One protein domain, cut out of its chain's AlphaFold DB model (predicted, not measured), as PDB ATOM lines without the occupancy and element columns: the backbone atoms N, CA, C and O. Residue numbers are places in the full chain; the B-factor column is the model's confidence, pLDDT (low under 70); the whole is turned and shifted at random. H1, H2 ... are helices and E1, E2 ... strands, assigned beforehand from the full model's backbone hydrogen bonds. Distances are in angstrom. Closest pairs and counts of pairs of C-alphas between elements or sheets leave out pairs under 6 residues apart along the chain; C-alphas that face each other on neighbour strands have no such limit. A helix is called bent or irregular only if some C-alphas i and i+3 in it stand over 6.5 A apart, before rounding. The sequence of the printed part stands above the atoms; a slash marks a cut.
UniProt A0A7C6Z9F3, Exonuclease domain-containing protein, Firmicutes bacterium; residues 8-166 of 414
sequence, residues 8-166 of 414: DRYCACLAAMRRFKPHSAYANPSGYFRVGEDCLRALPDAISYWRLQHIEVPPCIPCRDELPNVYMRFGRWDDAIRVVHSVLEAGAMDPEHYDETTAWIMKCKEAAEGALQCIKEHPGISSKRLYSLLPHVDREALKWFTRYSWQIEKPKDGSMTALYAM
ATOM      1  N   ASP A   8     200.559 261.554 185.047       62.47
ATOM      2  CA  ASP A   8     200.076 261.671 186.436       62.47
ATOM      3  C   ASP A   8     198.679 261.069 186.631       62.47
ATOM      4  O   ASP A   8     198.424 260.411 187.637       62.47
ATOM      5  N   ARG A   9     197.762 261.262 185.671       66.12
ATOM      6  CA  ARG A   9     196.383 260.762 185.787       66.12
ATOM      7  C   ARG A   9     196.337 259.253 185.604       66.12
ATOM      8  O   ARG A   9     195.727 258.574 186.428       66.12
ATOM      9  N   TYR A  10     196.986 258.723 184.569       68.06
ATOM     10  CA  TYR A  10     197.043 257.281 184.358       68.06
ATOM     11  C   TYR A  10     197.869 256.588 185.450       68.06
ATOM     12  O   TYR A  10     197.402 255.600 186.009       68.06
ATOM     13  N   CYS A  11     199.020 257.133 185.863       70.69
ATOM     14  CA  CYS A  11     199.792 256.598 186.988       70.69
ATOM     15  C   CYS A  11     199.023 256.671 188.313       70.69
ATOM     16  O   CYS A  11     199.102 255.730 189.104       70.69
ATOM     17  N   ALA A  12     198.231 257.722 188.557       74.31
ATOM     18  CA  ALA A  12     197.343 257.791 189.718       74.31
ATOM     19  C   ALA A  12     196.234 256.731 189.650       74.31
ATOM     20  O   ALA A  12     195.968 256.063 190.653       74.31
ATOM     21  N   CYS A  13     195.627 256.525 188.477       71.00
ATOM     22  CA  CYS A  13     194.622 255.484 188.267       71.00
ATOM     23  C   CYS A  13     195.240 254.083 188.437       71.00
ATOM     24  O   CYS A  13     194.696 253.259 189.167       71.00
ATOM     25  N   LEU A  14     196.433 253.832 187.892       72.06
ATOM     26  CA  LEU A  14     197.188 252.596 188.096       72.06
ATOM     27  C   LEU A  14     197.559 252.369 189.561       72.06
ATOM     28  O   LEU A  14     197.423 251.254 190.064       72.06
ATOM     29  N   ALA A  15     198.029 253.400 190.263       77.69
ATOM     30  CA  ALA A  15     198.329 253.319 191.686       77.69
ATOM     31  C   ALA A  15     197.064 253.000 192.495       77.69
ATOM     32  O   ALA A  15     197.116 252.183 193.417       77.69
ATOM     33  N   ALA A  16     195.918 253.579 192.122       74.88
ATOM     34  CA  ALA A  16     194.624 253.246 192.702       74.88
ATOM     35  C   ALA A  16     194.226 251.795 192.391       74.88
ATOM     36  O   ALA A  16     193.905 251.043 193.308       74.88
ATOM     37  N   MET A  17     194.340 251.341 191.144       74.31
ATOM     38  CA  MET A  17     193.995 249.974 190.750       74.31
ATOM     39  C   MET A  17     194.919 248.937 191.400       74.31
ATOM     40  O   MET A  17     194.474 247.870 191.798       74.31
ATOM     41  N   ARG A  18     196.198 249.258 191.634       73.31
ATOM     42  CA  ARG A  18     197.118 248.395 192.399       73.31
ATOM     43  C   ARG A  18     196.715 248.242 193.869       73.31
ATOM     44  O   ARG A  18     197.037 247.206 194.462       73.31
ATOM     45  N   ARG A  19     196.029 249.241 194.443       74.94
ATOM     46  CA  ARG A  19     195.436 249.195 195.795       74.94
ATOM     47  C   ARG A  19     194.126 248.398 195.811       74.94
ATOM     48  O   ARG A  19     193.869 247.693 196.781       74.94
ATOM     49  N   PHE A  20     193.343 248.454 194.734       69.88
ATOM     50  CA  PHE A  20     192.144 247.635 194.531       69.88
ATOM     51  C   PHE A  20     192.517 246.289 193.899       69.88
ATOM     52  O   PHE A  20     192.497 246.114 192.687       69.88
ATOM     53  N   LYS A  21     192.891 245.308 194.723       76.19
ATOM     54  CA  LYS A  21     193.229 243.966 194.227       76.19
ATOM     55  C   LYS A  21     191.990 243.252 193.663       76.19
ATOM     56  O   LYS A  21     190.897 243.459 194.178       76.19
ATOM     57  N   PRO A  22     192.125 242.326 192.696       70.69
ATOM     58  CA  PRO A  22     190.976 241.597 192.149       70.69
ATOM     59  C   PRO A  22     190.101 240.934 193.223       70.69
ATOM     60  O   PRO A  22     188.886 240.989 193.143       70.69
ATOM     61  N   HIS A  23     190.681 240.381 194.292       72.62
ATOM     62  CA  HIS A  23     189.894 239.804 195.391       72.62
ATOM     63  C   HIS A  23     189.105 240.844 196.208       72.62
ATOM     64  O   HIS A  23     188.098 240.490 196.813       72.62
ATOM     65  N   SER A  24     189.518 242.119 196.221       67.50
ATOM     66  CA  SER A  24     188.781 243.188 196.903       67.50
ATOM     67  C   SER A  24     187.542 243.632 196.123       67.50
ATOM     68  O   SER A  24     186.642 244.218 196.720       67.50
ATOM     69  N   ALA A  25     187.451 243.313 194.824       63.06
ATOM     70  CA  ALA A  25     186.250 243.553 194.026       63.06
ATOM     71  C   ALA A  25     185.043 242.760 194.545       63.06
ATOM     72  O   ALA A  25     183.923 243.231 194.421       63.06
ATOM     73  N   TYR A  26     185.261 241.608 195.190       73.00
ATOM     74  CA  TYR A  26     184.179 240.874 195.848       73.00
ATOM     75  C   TYR A  26     183.538 241.689 196.985       73.00
ATOM     76  O   TYR A  26     182.321 241.714 197.122       73.00
ATOM     77  N   ALA A  27     184.352 242.391 197.782       77.69
ATOM     78  CA  ALA A  27     183.888 243.165 198.935       77.69
ATOM     79  C   ALA A  27     183.385 244.572 198.566       77.69
ATOM     80  O   ALA A  27     182.513 245.112 199.242       77.69
ATOM     81  N   ASN A  28     183.934 245.183 197.512       84.06
ATOM     82  CA  ASN A  28     183.499 246.486 197.007       84.06
ATOM     83  C   ASN A  28     183.516 246.509 195.465       84.06
ATOM     84  O   ASN A  28     184.440 247.083 194.871       84.06
ATOM     85  N   PRO A  29     182.505 245.902 194.813       85.31
ATOM     86  CA  PRO A  29     182.451 245.805 193.355       85.31
ATOM     87  C   PRO A  29     182.418 247.184 192.695       85.31
ATOM     88  O   PRO A  29     183.222 247.478 191.813       85.31
ATOM     89  N   SER A  30     181.537 248.069 193.173       86.31
ATOM     90  CA  SER A  30     181.347 249.413 192.616       86.31
ATOM     91  C   SER A  30     182.623 250.252 192.679       86.31
ATOM     92  O   SER A  30     182.957 250.948 191.722       86.31
ATOM     93  N   GLY A  31     183.368 250.166 193.787       87.00
ATOM     94  CA  GLY A  31     184.648 250.850 193.945       87.00
ATOM     95  C   GLY A  31     185.716 250.333 192.983       87.00
ATOM     96  O   GLY A  31     186.391 251.146 192.350       87.00
ATOM     97  N   TYR A  32     185.834 249.009 192.837       88.19
ATOM     98  CA  TYR A  32     186.787 248.391 191.912       88.19
ATOM     99  C   TYR A  32     186.483 248.767 190.457       88.19
ATOM    100  O   TYR A  32     187.367 249.254 189.754       88.19
ATOM    101  N   PHE A  33     185.229 248.599 190.018       91.12
ATOM    102  CA  PHE A  33     184.833 248.902 188.642       91.12
ATOM    103  C   PHE A  33     185.020 250.375 188.305       91.12
ATOM    104  O   PHE A  33     185.558 250.683 187.249       91.12
ATOM    105  N   ARG A  34     184.676 251.293 189.216       91.38
ATOM    106  CA  ARG A  34     184.908 252.727 189.001       91.38
ATOM    107  C   ARG A  34     186.378 253.028 188.701       91.38
ATOM    108  O   ARG A  34     186.663 253.684 187.708       91.38
ATOM    109  N   VAL A  35     187.297 252.515 189.525       89.12
ATOM    110  CA  VAL A  35     188.743 252.728 189.336       89.12
ATOM    111  C   VAL A  35     189.237 252.077 188.044       89.12
ATOM    112  O   VAL A  35     190.024 252.679 187.320       89.12
ATOM    113  N   GLY A  36     188.765 250.868 187.726       90.94
ATOM    114  CA  GLY A  36     189.121 250.187 186.482       90.94
ATOM    115  C   GLY A  36     188.658 250.935 185.231       90.94
ATOM    116  O   GLY A  36     189.435 251.087 184.293       90.94
ATOM    117  N   GLU A  37     187.431 251.453 185.231       93.62
ATOM    118  CA  GLU A  37     186.895 252.262 184.131       93.62
ATOM    119  C   GLU A  37     187.601 253.623 184.019       93.62
ATOM    120  O   GLU A  37     187.818 254.112 182.914       93.62
ATOM    121  N   ASP A  38     188.016 254.229 185.138       91.44
ATOM    122  CA  ASP A  38     188.863 255.429 185.121       91.44
ATOM    123  C   ASP A  38     190.229 255.153 184.472       91.44
ATOM    124  O   ASP A  38     190.670 255.933 183.624       91.44
ATOM    125  N   CYS A  39     190.869 254.026 184.810       89.94
ATOM    126  CA  CYS A  39     192.095 253.569 184.146       89.94
ATOM    127  C   CYS A  39     191.878 253.351 182.646       89.94
ATOM    128  O   CYS A  39     192.715 253.763 181.847       89.94
ATOM    129  N   LEU A  40     190.779 252.692 182.264       92.81
ATOM    130  CA  LEU A  40     190.457 252.401 180.869       92.81
ATOM    131  C   LEU A  40     190.251 253.690 180.062       92.81
ATOM    132  O   LEU A  40     190.814 253.829 178.983       92.81
ATOM    133  N   ARG A  41     189.528 254.671 180.618       93.12
ATOM    134  CA  ARG A  41     189.336 255.991 179.992       93.12
ATOM    135  C   ARG A  41     190.638 256.767 179.799       93.12
ATOM    136  O   ARG A  41     190.745 257.520 178.842       93.12
ATOM    137  N   ALA A  42     191.601 256.618 180.707       90.88
ATOM    138  CA  ALA A  42     192.899 257.290 180.624       90.88
ATOM    139  C   ALA A  42     193.925 256.544 179.745       90.88
ATOM    140  O   ALA A  42     195.007 257.071 179.488       90.88
ATOM    141  N   LEU A  43     193.614 255.320 179.304       90.69
ATOM    142  CA  LEU A  43     194.552 254.448 178.597       90.69
ATOM    143  C   LEU A  43     195.020 255.002 177.234       90.69
ATOM    144  O   LEU A  43     196.228 254.955 176.997       90.69
ATOM    145  N   PRO A  44     194.159 255.568 176.359       91.81
ATOM    146  CA  PRO A  44     194.608 256.110 175.071       91.81
ATOM    147  C   PRO A  44     195.650 257.231 175.210       91.81
ATOM    148  O   PRO A  44     196.635 257.273 174.466       91.81
ATOM    149  N   ASP A  45     195.473 258.106 176.206       89.94
ATOM    150  CA  ASP A  45     196.402 259.204 176.497       89.94
ATOM    151  C   ASP A  45     197.758 258.678 176.996       89.94
ATOM    152  O   ASP A  45     198.813 259.208 176.639       89.94
ATOM    153  N   ALA A  46     197.740 257.611 177.804       87.69
ATOM    154  CA  ALA A  46     198.946 256.952 178.302       87.69
ATOM    155  C   ALA A  46     199.724 256.252 177.179       87.69
ATOM    156  O   ALA A  46     200.935 256.435 177.065       87.69
ATOM    157  N   ILE A  47     199.031 255.515 176.302       88.56
ATOM    158  CA  ILE A  47     199.643 254.855 175.139       88.56
ATOM    159  C   ILE A  47     200.271 255.888 174.200       88.56
ATOM    160  O   ILE A  47     201.412 255.720 173.763       88.56
ATOM    161  N   SER A  48     199.553 256.978 173.920       89.00
ATOM    162  CA  SER A  48     200.057 258.074 173.087       89.00
ATOM    163  C   SER A  48     201.329 258.685 173.675       89.00
ATOM    164  O   SER A  48     202.307 258.897 172.960       89.00
ATOM    165  N   TYR A  49     201.348 258.908 174.991       85.31
ATOM    166  CA  TYR A  49     202.522 259.412 175.692       85.31
ATOM    167  C   TYR A  49     203.709 258.443 175.633       85.31
ATOM    168  O   TYR A  49     204.804 258.864 175.265       85.31
ATOM    169  N   TRP A  50     203.515 257.153 175.922       86.81
ATOM    170  CA  TRP A  50     204.604 256.172 175.852       86.81
ATOM    171  C   TRP A  50     205.217 256.092 174.458       86.81
ATOM    172  O   TRP A  50     206.437 256.135 174.330       86.81
ATOM    173  N   ARG A  51     204.385 256.100 173.409       87.75
ATOM    174  CA  ARG A  51     204.859 256.141 172.018       87.75
ATOM    175  C   ARG A  51     205.697 257.388 171.731       87.75
ATOM    176  O   ARG A  51     206.770 257.265 171.147       87.75
ATOM    177  N   LEU A  52     205.250 258.567 172.175       88.44
ATOM    178  CA  LEU A  52     205.998 259.825 172.022       88.44
ATOM    179  C   LEU A  52     207.336 259.821 172.771       88.44
ATOM    180  O   LEU A  52     208.270 260.497 172.351       88.44
ATOM    181  N   GLN A  53     207.423 259.098 173.887       86.00
ATOM    182  CA  GLN A  53     208.645 258.972 174.683       86.00
ATOM    183  C   GLN A  53     209.518 257.774 174.271       86.00
ATOM    184  O   GLN A  53     210.526 257.521 174.925       86.00
ATOM    185  N   HIS A  54     209.147 257.033 173.218       87.75
ATOM    186  CA  HIS A  54     209.796 255.774 172.828       87.75
ATOM    187  C   HIS A  54     209.871 254.743 173.973       87.75
ATOM    188  O   HIS A  54     210.800 253.941 174.048       87.75
ATOM    189  N   ILE A  55     208.888 254.772 174.875       84.12
ATOM    190  CA  ILE A  55     208.724 253.809 175.963       84.12
ATOM    191  C   ILE A  55     207.893 252.641 175.429       84.12
ATOM    192  O   ILE A  55     206.818 252.844 174.858       84.12
ATOM    193  N   GLU A  56     208.376 251.415 175.625       83.00
ATOM    194  CA  GLU A  56     207.590 250.220 175.322       83.00
ATOM    195  C   GLU A  56     206.333 250.162 176.192       83.00
ATOM    196  O   GLU A  56     206.356 250.474 177.387       83.00
ATOM    197  N   VAL A  57     205.219 249.738 175.589       80.75
ATOM    198  CA  VAL A  57     203.968 249.542 176.324       80.75
ATOM    199  C   VAL A  57     204.222 248.527 177.443       80.75
ATOM    200  O   VAL A  57     204.725 247.438 177.162       80.75
ATOM    201  N   PRO A  58     203.876 248.843 178.707       82.25
ATOM    202  CA  PRO A  58     204.128 247.939 179.814       82.25
ATOM    203  C   PRO A  58     203.539 246.542 179.567       82.25
ATOM    204  O   PRO A  58     202.389 246.424 179.127       82.25
ATOM    205  N   PRO A  59     204.273 245.473 179.923       79.06
ATOM    206  CA  PRO A  59     203.819 244.105 179.693       79.06
ATOM    207  C   PRO A  59     202.584 243.755 180.525       79.06
ATOM    208  O   PRO A  59     201.854 242.844 180.157       79.06
ATOM    209  N   CYS A  60     202.314 244.489 181.611       81.00
ATOM    210  CA  CYS A  60     201.100 244.351 182.408       81.00
ATOM    211  C   CYS A  60     200.394 245.701 182.584       81.00
ATOM    212  O   CYS A  60     200.960 246.655 183.129       81.00
ATOM    213  N   ILE A  61     199.134 245.751 182.160       85.25
ATOM    214  CA  ILE A  61     198.221 246.883 182.266       85.25
ATOM    215  C   ILE A  61     196.966 246.388 183.003       85.25
ATOM    216  O   ILE A  61     196.139 245.701 182.416       85.25
ATOM    217  N   PRO A  62     196.771 246.740 184.285       82.81
ATOM    218  CA  PRO A  62     195.650 246.260 185.096       82.81
ATOM    219  C   PRO A  62     194.247 246.401 184.474       82.81
ATOM    220  O   PRO A  62     193.431 245.494 184.613       82.81
ATOM    221  N   CYS A  63     193.945 247.497 183.766       87.31
ATOM    222  CA  CYS A  63     192.652 247.649 183.084       87.31
ATOM    223  C   CYS A  63     192.513 246.785 181.822       87.31
ATOM    224  O   CYS A  63     191.391 246.472 181.442       87.31
ATOM    225  N   ARG A  64     193.622 246.357 181.215       90.19
ATOM    226  CA  ARG A  64     193.643 245.388 180.115       90.19
ATOM    227  C   ARG A  64     193.564 243.956 180.636       90.19
ATOM    228  O   ARG A  64     192.765 243.174 180.142       90.19
ATOM    229  N   ASP A  65     194.372 243.632 181.640       88.44
ATOM    230  CA  ASP A  65     194.629 242.246 182.041       88.44
ATOM    231  C   ASP A  65     193.645 241.737 183.107       88.44
ATOM    232  O   ASP A  65     193.266 240.569 183.109       88.44
ATOM    233  N   GLU A  66     193.208 242.596 184.033       88.81
ATOM    234  CA  GLU A  66     192.407 242.174 185.192       88.81
ATOM    235  C   GLU A  66     190.942 242.599 185.092       88.81
ATOM    236  O   GLU A  66     190.055 241.854 185.509       88.81
ATOM    237  N   LEU A  67     190.657 243.778 184.532       92.69
ATOM    238  CA  LEU A  67     189.292 244.307 184.486       92.69
ATOM    239  C   LEU A  67     188.311 243.404 183.707       92.69
ATOM    240  O   LEU A  67     187.245 243.125 184.266       92.69
ATOM    241  N   PRO A  68     188.642 242.871 182.507       94.81
ATOM    242  CA  PRO A  68     187.766 241.916 181.821       94.81
ATOM    243  C   PRO A  68     187.519 240.660 182.661       94.81
ATOM    244  O   PRO A  68     186.379 240.237 182.836       94.81
ATOM    245  N   ASN A  69     188.578 240.115 183.272       93.00
ATOM    246  CA  ASN A  69     188.498 238.938 184.134       93.00
ATOM    247  C   ASN A  69     187.566 239.161 185.330       93.00
ATOM    248  O   ASN A  69     186.790 238.278 185.691       93.00
ATOM    249  N   VAL A  70     187.617 240.337 185.959       92.69
ATOM    250  CA  VAL A  70     186.728 240.680 187.076       92.69
ATOM    251  C   VAL A  70     185.279 240.821 186.606       92.69
ATOM    252  O   VAL A  70     184.391 240.298 187.278       92.69
ATOM    253  N   TYR A  71     185.025 241.434 185.446       95.81
ATOM    254  CA  TYR A  71     183.683 241.473 184.855       95.81
ATOM    255  C   TYR A  71     183.114 240.070 184.604       95.81
ATOM    256  O   TYR A  71     181.994 239.776 185.033       95.81
ATOM    257  N   MET A  72     183.911 239.171 184.022       96.44
ATOM    258  CA  MET A  72     183.531 237.770 183.804       96.44
ATOM    259  C   MET A  72     183.168 237.048 185.111       96.44
ATOM    260  O   MET A  72     182.200 236.292 185.157       96.44
ATOM    261  N   ARG A  73     183.895 237.291 186.215       94.38
ATOM    262  CA  ARG A  73     183.589 236.663 187.520       94.38
ATOM    263  C   ARG A  73     182.209 237.044 188.050       94.38
ATOM    264  O   ARG A  73     181.596 236.231 188.737       94.38
ATOM    265  N   PHE A  74     181.728 238.242 187.720       92.62
ATOM    266  CA  PHE A  74     180.382 238.721 188.039       92.62
ATOM    267  C   PHE A  74     179.323 238.350 186.987       92.62
ATOM    268  O   PHE A  74     178.168 238.725 187.151       92.62
ATOM    269  N   GLY A  75     179.686 237.649 185.908       94.50
ATOM    270  CA  GLY A  75     178.762 237.339 184.810       94.50
ATOM    271  C   GLY A  75     178.456 238.527 183.893       94.50
ATOM    272  O   GLY A  75     177.504 238.488 183.122       94.50
ATOM    273  N   ARG A  76     179.250 239.602 183.960       96.00
ATOM    274  CA  ARG A  76     179.098 240.801 183.122       96.00
ATOM    275  C   ARG A  76     179.889 240.637 181.822       96.00
ATOM    276  O   ARG A  76     180.906 241.289 181.609       96.00
ATOM    277  N   TRP A  77     179.454 239.703 180.983       96.69
ATOM    278  CA  TRP A  77     180.192 239.279 179.785       96.69
ATOM    279  C   TRP A  77     180.344 240.392 178.746       96.69
ATOM    280  O   TRP A  77     181.440 240.604 178.235       96.69
ATOM    281  N   ASP A  78     179.274 241.146 178.493       97.19
ATOM    282  CA  ASP A  78     179.285 242.225 177.499       97.19
ATOM    283  C   ASP A  78     180.205 243.376 177.931       97.19
ATOM    284  O   ASP A  78     180.909 243.961 177.111       97.19
ATOM    285  N   ASP A  79     180.285 243.650 179.239       97.56
ATOM    286  CA  ASP A  79     181.261 244.591 179.789       97.56
ATOM    287  C   ASP A  79     182.697 244.100 179.596       97.56
ATOM    288  O   ASP A  79     183.562 244.891 179.227       97.56
ATOM    289  N   ALA A  80     182.965 242.807 179.806       97.50
ATOM    290  CA  ALA A  80     184.294 242.245 179.575       97.50
ATOM    291  C   ALA A  80     184.724 242.407 178.106       97.50
ATOM    292  O   ALA A  80     185.834 242.872 177.848       97.50
ATOM    293  N   ILE A  81     183.832 242.105 177.155       97.56
ATOM    294  CA  ILE A  81     184.089 242.283 175.716       97.56
ATOM    295  C   ILE A  81     184.296 243.765 175.381       97.56
ATOM    296  O   ILE A  81     185.259 244.107 174.696       97.56
ATOM    297  N   ARG A  82     183.454 244.665 175.910       97.75
ATOM    298  CA  ARG A  82     183.595 246.119 175.716       97.75
ATOM    299  C   ARG A  82     184.960 246.624 176.178       97.75
ATOM    300  O   ARG A  82     185.569 247.441 175.488       97.75
ATOM    301  N   VAL A  83     185.437 246.167 177.338       97.19
ATOM    302  CA  VAL A  83     186.761 246.550 177.847       97.19
ATOM    303  C   VAL A  83     187.851 246.091 176.885       97.19
ATOM    304  O   VAL A  83     188.699 246.898 176.520       97.19
ATOM    305  N   VAL A  84     187.811 244.835 176.433       97.19
ATOM    306  CA  VAL A  84     188.798 244.286 175.486       97.19
ATOM    307  C   VAL A  84     188.796 245.063 174.165       97.19
ATOM    308  O   VAL A  84     189.858 245.411 173.656       97.19
ATOM    309  N   HIS A  85     187.619 245.440 173.664       97.44
ATOM    310  CA  HIS A  85     187.499 246.303 172.490       97.44
ATOM    311  C   HIS A  85     188.113 247.694 172.719       97.44
ATOM    312  O   HIS A  85     188.915 248.156 171.914       97.44
ATOM    313  N   SER A  86     187.834 248.319 173.867       96.81
ATOM    314  CA  SER A  86     188.395 249.635 174.223       96.81
ATOM    315  C   SER A  86     189.928 249.603 174.349       96.81
ATOM    316  O   SER A  86     190.610 250.577 174.037       96.81
ATOM    317  N   VAL A  87     190.493 248.483 174.811       95.25
ATOM    318  CA  VAL A  87     191.948 248.266 174.885       95.25
ATOM    319  C   VAL A  87     192.563 248.177 173.484       95.25
ATOM    320  O   VAL A  87     193.625 248.766 173.261       95.25
ATOM    321  N   LEU A  88     191.919 247.455 172.561       95.56
ATOM    322  CA  LEU A  88     192.348 247.368 171.163       95.56
ATOM    323  C   LEU A  88     192.351 248.761 170.517       95.56
ATOM    324  O   LEU A  88     193.364 249.170 169.954       95.56
ATOM    325  N   GLU A  89     191.262 249.522 170.668       95.75
ATOM    326  CA  GLU A  89     191.152 250.894 170.152       95.75
ATOM    327  C   GLU A  89     192.219 251.831 170.738       95.75
ATOM    328  O   GLU A  89     192.787 252.661 170.028       95.75
ATOM    329  N   ALA A  90     192.552 251.667 172.024       92.75
ATOM    330  CA  ALA A  90     193.625 252.418 172.673       92.75
ATOM    331  C   ALA A  90     195.031 252.041 172.163       92.75
ATOM    332  O   ALA A  90     196.000 252.731 172.480       92.75
ATOM    333  N   GLY A  91     195.171 250.957 171.393       91.69
ATOM    334  CA  GLY A  91     196.450 250.455 170.896       91.69
ATOM    335  C   GLY A  91     197.296 249.758 171.964       91.69
ATOM    336  O   GLY A  91     198.525 249.756 171.852       91.69
ATOM    337  N   ALA A  92     196.649 249.212 172.999       90.56
ATOM    338  CA  ALA A  92     197.275 248.488 174.110       90.56
ATOM    339  C   ALA A  92     197.234 246.950 173.949       90.56
ATOM    340  O   ALA A  92     197.657 246.225 174.857       90.56
ATOM    341  N   MET A  93     196.702 246.474 172.821       92.38
ATOM    342  CA  MET A  93     196.531 245.076 172.419       92.38
ATOM    343  C   MET A  93     196.551 245.007 170.886       92.38
ATOM    344  O   MET A  93     196.072 245.936 170.236       92.38
ATOM    345  N   ASP A  94     197.114 243.948 170.311       92.31
ATOM    346  CA  ASP A  94     197.061 243.684 168.869       92.31
ATOM    347  C   ASP A  94     195.824 242.845 168.472       92.31
ATOM    348  O   ASP A  94     195.184 242.239 169.336       92.31
ATOM    349  N   PRO A  95     195.456 242.817 167.176       94.94
ATOM    350  CA  PRO A  95     194.260 242.112 166.713       94.94
ATOM    351  C   PRO A  95     194.247 240.604 167.000       94.94
ATOM    352  O   PRO A  95     193.184 240.060 167.283       94.94
ATOM    353  N   GLU A  96     195.403 239.935 166.973       94.62
ATOM    354  CA  GLU A  96     195.490 238.493 167.236       94.62
ATOM    355  C   GLU A  96     195.148 238.195 168.702       94.62
ATOM    356  O   GLU A  96     194.241 237.412 168.985       94.62
ATOM    357  N   HIS A  97     195.762 238.921 169.645       92.62
ATOM    358  CA  HIS A  97     195.420 238.802 171.067       92.62
ATOM    359  C   HIS A  97     193.970 239.215 171.370       92.62
ATOM    360  O   HIS A  97     193.364 238.687 172.307       92.62
ATOM    361  N   TYR A  98     193.394 240.152 170.608       95.25
ATOM    362  CA  TYR A  98     191.977 240.514 170.721       95.25
ATOM    363  C   TYR A  98     191.063 239.340 170.347       95.25
ATOM    364  O   TYR A  98     190.154 239.004 171.117       95.25
ATOM    365  N   ASP A  99     191.316 238.693 169.209       95.94
ATOM    366  CA  ASP A  99     190.528 237.549 168.744       95.94
ATOM    367  C   ASP A  99     190.630 236.380 169.737       95.94
ATOM    368  O   ASP A  99     189.615 235.801 170.131       95.94
ATOM    369  N   GLU A 100     191.832 236.089 170.243       95.88
ATOM    370  CA  GLU A 100     192.044 235.067 171.274       95.88
ATOM    371  C   GLU A 100     191.303 235.386 172.581       95.88
ATOM    372  O   GLU A 100     190.618 234.527 173.151       95.88
ATOM    373  N   THR A 101     191.404 236.631 173.058       95.38
ATOM    374  CA  THR A 101     190.790 237.055 174.325       95.38
ATOM    375  C   THR A 101     189.266 237.029 174.234       95.38
ATOM    376  O   THR A 101     188.597 236.533 175.144       95.38
ATOM    377  N   THR A 102     188.692 237.533 173.142       96.94
ATOM    378  CA  THR A 102     187.237 237.531 172.941       96.94
ATOM    379  C   THR A 102     186.696 236.114 172.753       96.94
ATOM    380  O   THR A 102     185.690 235.769 173.379       96.94
ATOM    381  N   ALA A 103     187.395 235.249 172.009       97.25
ATOM    382  CA  ALA A 103     187.048 233.833 171.900       97.25
ATOM    383  C   ALA A 103     187.072 233.128 173.267       97.25
ATOM    384  O   ALA A 103     186.161 232.361 173.590       97.25
ATOM    385  N   TRP A 104     188.068 233.418 174.111       97.56
ATOM    386  CA  TRP A 104     188.131 232.897 175.479       97.56
ATOM    387  C   TRP A 104     186.965 233.381 176.356       97.56
ATOM    388  O   TRP A 104     186.368 232.576 177.080       97.56
ATOM    389  N   ILE A 105     186.599 234.666 176.276       97.88
ATOM    390  CA  ILE A 105     185.444 235.214 177.005       97.88
ATOM    391  C   ILE A 105     184.158 234.493 176.590       97.88
ATOM    392  O   ILE A 105     183.379 234.100 177.459       97.88
ATOM    393  N   MET A 106     183.956 234.266 175.290       97.50
ATOM    394  CA  MET A 106     182.774 233.566 174.780       97.50
ATOM    395  C   MET A 106     182.711 232.112 175.257       97.50
ATOM    396  O   MET A 106     181.661 231.678 175.728       97.50
ATOM    397  N   LYS A 107     183.840 231.388 175.257       97.44
ATOM    398  CA  LYS A 107     183.920 230.039 175.848       97.44
ATOM    399  C   LYS A 107     183.575 230.039 177.339       97.44
ATOM    400  O   LYS A 107     182.853 229.167 177.815       97.44
ATOM    401  N   CYS A 108     184.079 231.018 178.091       98.00
ATOM    402  CA  CYS A 108     183.761 231.166 179.512       98.00
ATOM    403  C   CYS A 108     182.284 231.486 179.754       98.00
ATOM    404  O   CYS A 108     181.722 230.981 180.724       98.00
ATOM    405  N   LYS A 109     181.667 232.297 178.890       97.88
ATOM    406  CA  LYS A 109     180.239 232.622 178.948       97.88
ATOM    407  C   LYS A 109     179.385 231.374 178.734       97.88
ATOM    408  O   LYS A 109     178.575 231.061 179.599       97.88
ATOM    409  N   GLU A 110     179.627 230.626 177.658       96.94
ATOM    410  CA  GLU A 110     178.928 229.362 177.378       96.94
ATOM    411  C   GLU A 110     179.084 228.372 178.542       96.94
ATOM    412  O   GLU A 110     178.110 227.790 179.027       96.94
ATOM    413  N   ALA A 111     180.309 228.237 179.064       97.25
ATOM    414  CA  ALA A 111     180.569 227.370 180.202       97.25
ATOM    415  C   ALA A 111     179.850 227.817 181.476       97.25
ATOM    416  O   ALA A 111     179.368 226.971 182.228       97.25
ATOM    417  N   ALA A 112     179.766 229.123 181.726       96.38
ATOM    418  CA  ALA A 112     179.048 229.668 182.866       96.38
ATOM    419  C   ALA A 112     177.535 229.462 182.747       96.38
ATOM    420  O   ALA A 112     176.914 229.074 183.731       96.38
ATOM    421  N   GLU A 113     176.949 229.676 181.568       94.94
ATOM    422  CA  GLU A 113     175.518 229.469 181.309       94.94
ATOM    423  C   GLU A 113     175.128 228.002 181.529       94.94
ATOM    424  O   GLU A 113     174.244 227.710 182.339       94.94
ATOM    425  N   GLY A 114     175.858 227.069 180.905       95.12
ATOM    426  CA  GLY A 114     175.635 225.635 181.093       95.12
ATOM    427  C   GLY A 114     175.871 225.184 182.537       95.12
ATOM    428  O   GLY A 114     175.080 224.420 183.096       95.12
ATOM    429  N   ALA A 115     176.929 225.687 183.182       95.25
ATOM    430  CA  ALA A 115     177.227 225.342 184.568       95.25
ATOM    431  C   ALA A 115     176.177 225.872 185.546       95.25
ATOM    432  O   ALA A 115     175.764 225.132 186.434       95.25
ATOM    433  N   LEU A 116     175.739 227.125 185.402       93.00
ATOM    434  CA  LEU A 116     174.716 227.711 186.265       93.00
ATOM    435  C   LEU A 116     173.390 226.977 186.126       93.00
ATOM    436  O   LEU A 116     172.790 226.657 187.147       93.00
ATOM    437  N   GLN A 117     172.965 226.661 184.901       90.94
ATOM    438  CA  GLN A 117     171.748 225.885 184.675       90.94
ATOM    439  C   GLN A 117     171.830 224.515 185.365       90.94
ATOM    440  O   GLN A 117     170.953 224.159 186.150       90.94
ATOM    441  N   CYS A 118     172.936 223.793 185.170       90.44
ATOM    442  CA  CYS A 118     173.155 222.488 185.792       90.44
ATOM    443  C   CYS A 118     173.210 222.563 187.331       90.44
ATOM    444  O   CYS A 118     172.665 221.704 188.018       90.44
ATOM    445  N   ILE A 119     173.832 223.603 187.897       87.94
ATOM    446  CA  ILE A 119     173.881 223.824 189.352       87.94
ATOM    447  C   ILE A 119     172.488 224.135 189.916       87.94
ATOM    448  O   ILE A 119     172.186 223.714 191.030       87.94
ATOM    449  N   LYS A 120     171.631 224.842 189.170       81.75
ATOM    450  CA  LYS A 120     170.240 225.104 189.577       81.75
ATOM    451  C   LYS A 120     169.393 223.833 189.571       81.75
ATOM    452  O   LYS A 120     168.598 223.628 190.479       81.75
ATOM    453  N   GLU A 121     169.591 222.968 188.581       80.94
ATOM    454  CA  GLU A 121     168.923 221.661 188.494       80.94
ATOM    455  C   GLU A 121     169.447 220.661 189.534       80.94
ATOM    456  O   GLU A 121     168.726 219.757 189.968       80.94
ATOM    457  N   HIS A 122     170.701 220.827 189.960       79.31
ATOM    458  CA  HIS A 122     171.366 219.969 190.936       79.31
ATOM    459  C   HIS A 122     172.066 220.786 192.038       79.31
ATOM    460  O   HIS A 122     173.302 220.828 192.087       79.31
ATOM    461  N   PRO A 123     171.313 221.423 192.954       78.88
ATOM    462  CA  PRO A 123     171.908 222.180 194.051       78.88
ATOM    463  C   PRO A 123     172.849 221.308 194.892       78.88
ATOM    464  O   PRO A 123     172.495 220.203 195.302       78.88
ATOM    465  N   GLY A 124     174.066 221.793 195.147       77.25
ATOM    466  CA  GLY A 124     175.080 221.067 195.915       77.25
ATOM    467  C   GLY A 124     175.929 220.089 195.094       77.25
ATOM    468  O   GLY A 124     176.763 219.380 195.663       77.25
ATOM    469  N   ILE A 125     175.776 220.071 193.764       81.69
ATOM    470  CA  ILE A 125     176.578 219.243 192.855       81.69
ATOM    471  C   ILE A 125     178.086 219.458 193.055       81.69
ATOM    472  O   ILE A 125     178.569 220.575 193.247       81.69
ATOM    473  N   SER A 126     178.863 218.375 192.980       84.19
ATOM    474  CA  SER A 126     180.326 218.460 193.017       84.19
ATOM    475  C   SER A 126     180.886 218.957 191.682       84.19
ATOM    476  O   SER A 126     180.354 218.634 190.618       84.19
ATOM    477  N   SER A 127     182.031 219.651 191.691       87.94
ATOM    478  CA  SER A 127     182.700 220.044 190.436       87.94
ATOM    479  C   SER A 127     182.974 218.843 189.523       87.94
ATOM    480  O   SER A 127     182.799 218.937 188.314       87.94
ATOM    481  N   LYS A 128     183.349 217.684 190.088       86.06
ATOM    482  CA  LYS A 128     183.582 216.451 189.317       86.06
ATOM    483  C   LYS A 128     182.323 216.016 188.563       86.06
ATOM    484  O   LYS A 128     182.420 215.686 187.382       86.06
ATOM    485  N   ARG A 129     181.165 216.025 189.232       86.25
ATOM    486  CA  ARG A 129     179.886 215.637 188.631       86.25
ATOM    487  C   ARG A 129     179.419 216.665 187.608       86.25
ATOM    488  O   ARG A 129     179.053 216.257 186.510       86.25
ATOM    489  N   LEU A 130     179.538 217.955 187.917       91.12
ATOM    490  CA  LEU A 130     179.243 219.046 186.984       91.12
ATOM    491  C   LEU A 130     179.964 218.829 185.650       91.12
ATOM    492  O   LEU A 130     179.342 218.824 184.593       91.12
ATOM    493  N   TYR A 131     181.266 218.540 185.699       92.94
ATOM    494  CA  TYR A 131     182.027 218.313 184.477       92.94
ATOM    495  C   TYR A 131     181.623 217.045 183.712       92.94
ATOM    496  O   TYR A 131     181.867 216.963 182.515       92.94
ATOM    497  N   SER A 132     181.064 216.039 184.390       91.06
ATOM    498  CA  SER A 132     180.557 214.829 183.728       91.06
ATOM    499  C   SER A 132     179.199 215.044 183.059       91.06
ATOM    500  O   SER A 132     178.904 214.369 182.080       91.06
ATOM    501  N   LEU A 133     178.386 215.968 183.583       91.62
ATOM    502  CA  LEU A 133     177.075 216.316 183.028       91.62
ATOM    503  C   LEU A 133     177.174 217.297 181.856       91.62
ATOM    504  O   LEU A 133     176.248 217.386 181.060       91.62
ATOM    505  N   LEU A 134     178.305 217.993 181.723       95.12
ATOM    506  CA  LEU A 134     178.565 218.957 180.656       95.12
ATOM    507  C   LEU A 134     179.755 218.518 179.779       95.12
ATOM    508  O   LEU A 134     180.745 219.245 179.695       95.12
ATOM    509  N   PRO A 135     179.700 217.338 179.125       94.94
ATOM    510  CA  PRO A 135     180.821 216.829 178.331       94.94
ATOM    511  C   PRO A 135     181.080 217.648 177.057       94.94
ATOM    512  O   PRO A 135     182.173 217.577 176.503       94.94
ATOM    513  N   HIS A 136     180.082 218.403 176.591       93.62
ATOM    514  CA  HIS A 136     180.158 219.227 175.381       93.62
ATOM    515  C   HIS A 136     180.751 220.618 175.625       93.62
ATOM    516  O   HIS A 136     181.114 221.299 174.673       93.62
ATOM    517  N   VAL A 137     180.856 221.035 176.887       95.69
ATOM    518  CA  VAL A 137     181.345 222.359 177.270       95.69
ATOM    519  C   VAL A 137     182.863 222.317 177.457       95.69
ATOM    520  O   VAL A 137     183.407 221.351 178.000       95.69
ATOM    521  N   ASP A 138     183.561 223.381 177.049       96.56
ATOM    522  CA  ASP A 138     185.017 223.496 177.192       96.56
ATOM    523  C   ASP A 138     185.475 223.273 178.649       96.56
ATOM    524  O   ASP A 138     185.022 223.917 179.606       96.56
ATOM    525  N   ARG A 139     186.397 222.320 178.830       95.50
ATOM    526  CA  ARG A 139     186.811 221.856 180.158       95.50
ATOM    527  C   ARG A 139     187.639 222.888 180.921       95.50
ATOM    528  O   ARG A 139     187.549 222.930 182.151       95.50
ATOM    529  N   GLU A 140     188.451 223.684 180.235       96.88
ATOM    530  CA  GLU A 140     189.265 224.713 180.882       96.88
ATOM    531  C   GLU A 140     188.399 225.911 181.271       96.88
ATOM    532  O   GLU A 140     188.537 226.421 182.386       96.88
ATOM    533  N   ALA A 141     187.422 226.275 180.437       96.81
ATOM    534  CA  ALA A 141     186.412 227.273 180.774       96.81
ATOM    535  C   ALA A 141     185.577 226.858 182.004       96.81
ATOM    536  O   ALA A 141     185.399 227.649 182.932       96.81
ATOM    537  N   LEU A 142     185.157 225.589 182.094       95.75
ATOM    538  CA  LEU A 142     184.461 225.056 183.277       95.75
ATOM    539  C   LEU A 142     185.319 225.098 184.550       95.75
ATOM    540  O   LEU A 142     184.835 225.454 185.632       95.75
ATOM    541  N   LYS A 143     186.606 224.743 184.452       95.44
ATOM    542  CA  LYS A 143     187.547 224.853 185.580       95.44
ATOM    543  C   LYS A 143     187.744 226.308 185.994       95.44
ATOM    544  O   LYS A 143     187.782 226.596 187.190       95.44
ATOM    545  N   TRP A 144     187.856 227.224 185.033       95.62
ATOM    546  CA  TRP A 144     187.959 228.654 185.303       95.62
ATOM    547  C   TRP A 144     186.711 229.155 186.036       95.62
ATOM    548  O   TRP A 144     186.832 229.760 187.105       95.62
ATOM    549  N   PHE A 145     185.520 228.815 185.534       95.69
ATOM    550  CA  PHE A 145     184.243 229.210 186.122       95.69
ATOM    551  C   PHE A 145     184.114 228.710 187.564       95.69
ATOM    552  O   PHE A 145     183.959 229.506 188.489       95.69
ATOM    553  N   THR A 146     184.268 227.405 187.792       92.50
ATOM    554  CA  THR A 146     184.146 226.821 189.140       92.50
ATOM    555  C   THR A 146     185.176 227.385 190.125       92.50
ATOM    556  O   THR A 146     184.899 227.529 191.322       92.50
ATOM    557  N   ARG A 147     186.365 227.766 189.646       91.56
ATOM    558  CA  ARG A 147     187.431 228.320 190.484       91.56
ATOM    559  C   ARG A 147     187.219 229.788 190.832       91.56
ATOM    560  O   ARG A 147     187.346 230.136 192.008       91.56
ATOM    561  N   TYR A 148     186.890 230.622 189.851       91.69
ATOM    562  CA  TYR A 148     186.971 232.080 189.978       91.69
ATOM    563  C   TYR A 148     185.627 232.800 189.988       91.69
ATOM    564  O   TYR A 148     185.578 233.931 190.466       91.69
ATOM    565  N   SER A 149     184.560 232.175 189.487       92.19
ATOM    566  CA  SER A 149     183.249 232.817 189.403       92.19
ATOM    567  C   SER A 149     182.720 233.195 190.787       92.19
ATOM    568  O   SER A 149     182.784 232.404 191.732       92.19
ATOM    569  N   TRP A 150     182.177 234.409 190.881       90.31
ATOM    570  CA  TRP A 150     181.385 234.900 192.011       90.31
ATOM    571  C   TRP A 150     179.881 234.796 191.744       90.31
ATOM    572  O   TRP A 150     179.088 235.355 192.490       90.31
ATOM    573  N   GLN A 151     179.488 234.065 190.697       90.44
ATOM    574  CA  GLN A 151     178.100 233.671 190.435       90.44
ATOM    575  C   GLN A 151     177.727 232.367 191.161       90.44
ATOM    576  O   GLN A 151     176.595 231.907 191.051       90.44
ATOM    577  N   ILE A 152     178.670 231.758 191.892       89.19
ATOM    578  CA  ILE A 152     178.465 230.512 192.634       89.19
ATOM    579  C   ILE A 152     179.021 230.589 194.059       89.19
ATOM    580  O   ILE A 152     180.070 231.188 194.307       89.19
ATOM    581  N   GLU A 153     178.341 229.922 194.985       83.25
ATOM    582  CA  GLU A 153     178.783 229.691 196.354       83.25
ATOM    583  C   GLU A 153     179.462 228.333 196.487       83.25
ATOM    584  O   GLU A 153     179.067 227.335 195.880       83.25
ATOM    585  N   LYS A 154     180.498 228.313 197.326       80.50
ATOM    586  CA  LYS A 154     181.350 227.154 197.602       80.50
ATOM    587  C   LYS A 154     181.537 227.036 199.116       80.50
ATOM    588  O   LYS A 154     182.550 227.527 199.627       80.50
ATOM    589  N   PRO A 155     180.556 226.489 199.858       70.12
ATOM    590  CA  PRO A 155     180.683 226.323 201.300       70.12
ATOM    591  C   PRO A 155     181.941 225.513 201.631       70.12
ATOM    592  O   PRO A 155     182.258 224.523 200.978       70.12
ATOM    593  N   LYS A 156     182.688 225.968 202.641       59.38
ATOM    594  CA  LYS A 156     183.970 225.369 203.056       59.38
ATOM    595  C   LYS A 156     183.807 224.192 204.026       59.38
ATOM    596  O   LYS A 156     184.773 223.809 204.688       59.38
ATOM    597  N   ASP A 157     182.604 223.647 204.169       53.53
ATOM    598  CA  ASP A 157     182.357 222.602 205.152       53.53
ATOM    599  C   ASP A 157     182.670 221.216 204.570       53.53
ATOM    600  O   ASP A 157     181.829 220.586 203.950       53.53
ATOM    601  N   GLY A 158     183.919 220.764 204.732       54.41
ATOM    602  CA  GLY A 158     184.346 219.409 204.357       54.41
ATOM    603  C   GLY A 158     185.415 219.353 203.262       54.41
ATOM    604  O   GLY A 158     186.008 220.361 202.883       54.41
ATOM    605  N   SER A 159     185.707 218.136 202.792       54.53
ATOM    606  CA  SER A 159     186.697 217.854 201.737       54.53
ATOM    607  C   SER A 159     186.149 218.044 200.317       54.53
ATOM    608  O   SER A 159     186.928 218.119 199.367       54.53
ATOM    609  N   MET A 160     184.824 218.127 200.162       64.62
ATOM    610  CA  MET A 160     184.146 218.287 198.878       64.62
ATOM    611  C   MET A 160     183.628 219.716 198.713       64.62
ATOM    612  O   MET A 160     182.944 220.244 199.581       64.62
ATOM    613  N   THR A 161     183.909 220.334 197.566       70.75
ATOM    614  CA  THR A 161     183.322 221.626 197.197       70.75
ATOM    615  C   THR A 161     181.972 221.398 196.519       70.75
ATOM    616  O   THR A 161     181.918 221.143 195.315       70.75
ATOM    617  N   ALA A 162     180.894 221.451 197.302       77.94
ATOM    618  CA  ALA A 162     179.532 221.547 196.783       77.94
ATOM    619  C   ALA A 162     179.327 222.917 196.113       77.94
ATOM    620  O   ALA A 162     179.858 223.922 196.593       77.94
ATOM    621  N   LEU A 163     178.594 222.954 195.000       84.69
ATOM    622  CA  LEU A 163     178.351 224.170 194.223       84.69
ATOM    623  C   LEU A 163     176.884 224.593 194.318       84.69
ATOM    624  O   LEU A 163     175.984 223.773 194.153       84.69
ATOM    625  N   TYR A 164     176.656 225.887 194.536       81.38
ATOM    626  CA  TYR A 164     175.328 226.509 194.545       81.38
ATOM    627  C   TYR A 164     175.360 227.809 193.736       81.38
ATOM    628  O   TYR A 164     176.398 228.462 193.696       81.38
ATOM    629  N   ALA A 165     174.261 228.208 193.093       85.00
ATOM    630  CA  ALA A 165     174.179 229.506 192.413       85.00
ATOM    631  C   ALA A 165     174.061 230.664 193.433       85.00
ATOM    632  O   ALA A 165     173.451 230.499 194.488       85.00
ATOM    633  N   MET A 166     174.664 231.821 193.140       77.94
ATOM    634  CA  MET A 166     174.618 233.037 193.976       77.94
ATOM    635  C   MET A 166     173.348 233.863 193.745       77.94
ATOM    636  O   MET A 166     172.817 233.896 192.638       77.94
TER     637      MET A 166
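AT A GLANCE: This is residues 8 to 166 of the 414 residues of the protein "Exonuclease domain-containing protein" of Firmicutes bacterium (UniProt A0A7C6Z9F3). The long helix H7 joins two lobes of an elongated, mostly helical body. In the first lobe H6 runs back alongside H7, H5 lies next to them, and short H4 sits between H6 and the pair H3a and H1; in the second, H9 crosses H7 and H8 lies near H7's end, beside a small patch of strand made by E1 and two short stretches. The printed part has 159 residues, with nine named helices, H1 to H9, followed by the strand E1, which pairs with no named strand. It is only just compact, close to loose, with a radius of gyration of the C-alphas of 17.7 A and spans of 55 by 32 by 23 A.

HOW THE PARTS SIT: H7, residues 95 to 121, and H6, residues 77 to 89, form a helical hairpin at a shallow tilt of 6 degrees, closest at the C-alphas of Ile 81 and Thr 102, 6.3 A. H5, residues 67 to 73, makes another hairpin with H6, closest at the C-alphas of Pro 68 and Ala 80, 4.1 A. H4, residues 62 to 65, touches H6, closest at the C-alphas of Arg 64 and Val 87, 6.2 A. H3, residues 29 to 52, was assigned as one helix by its hydrogen bonds but is bent, C-alphas 41 and 44 being 7.2 A apart; its arms H3a, residues 29 to 41, and H3b, residues 44 to 52, stand at 42 degrees, a steep tilt. H3a touches H4 with residues 36 to 40 alone, and H1, residues 8 to 19, touches H3a at a shallow tilt of 30 degrees, opposite ways, closest at the C-alphas of Cys 13 and Cys 39, 5.2 A. H2, residues 22 to 25, touches H3a only at the corner, closest at the C-alphas of Ala 25 and Tyr 32, 5.3 A. H9, residues 139 to 148, is about perpendicular to H7 at 74 degrees and touches its residues 104 to 115, closest at the C-alphas of Cys 108 and Ala 141, 4.9 A. H8, residues 127 to 133, touches H7 at 88 degrees, about perpendicular, closest at the C-alphas of Ala 115 and Leu 130, 7.0 A. E1, residues 162 to 165, is antiparallel to two short stretches, 125 to 126 and 152 to 153. In H1, H3a, H3b and H5 to H9 every O i to N i+4 pair is within hydrogen-bond range; H2 and H4 are too short for such a pair.

IN THESE COORDINATES: H1 begins at C-alpha 8, (200.076, 261.671, 186.436), and E1 ends at C-alpha 165, (174.179, 229.506, 192.413). H7 measures 39.2 A, H6 18.7 A, H3a 18.2 A and H1 16.3 A.

THE WHOLE: The C-alphas of Gln 53 and His 122 are the two farthest apart, 56.3 A. The printed part has no cut, and the link from H9 to E1, 13 residues, is long. The mean pLDDT of the printed part is 87.2; residues 8 to 10, 20, 24 to 25 and 156 to 160 are under 70.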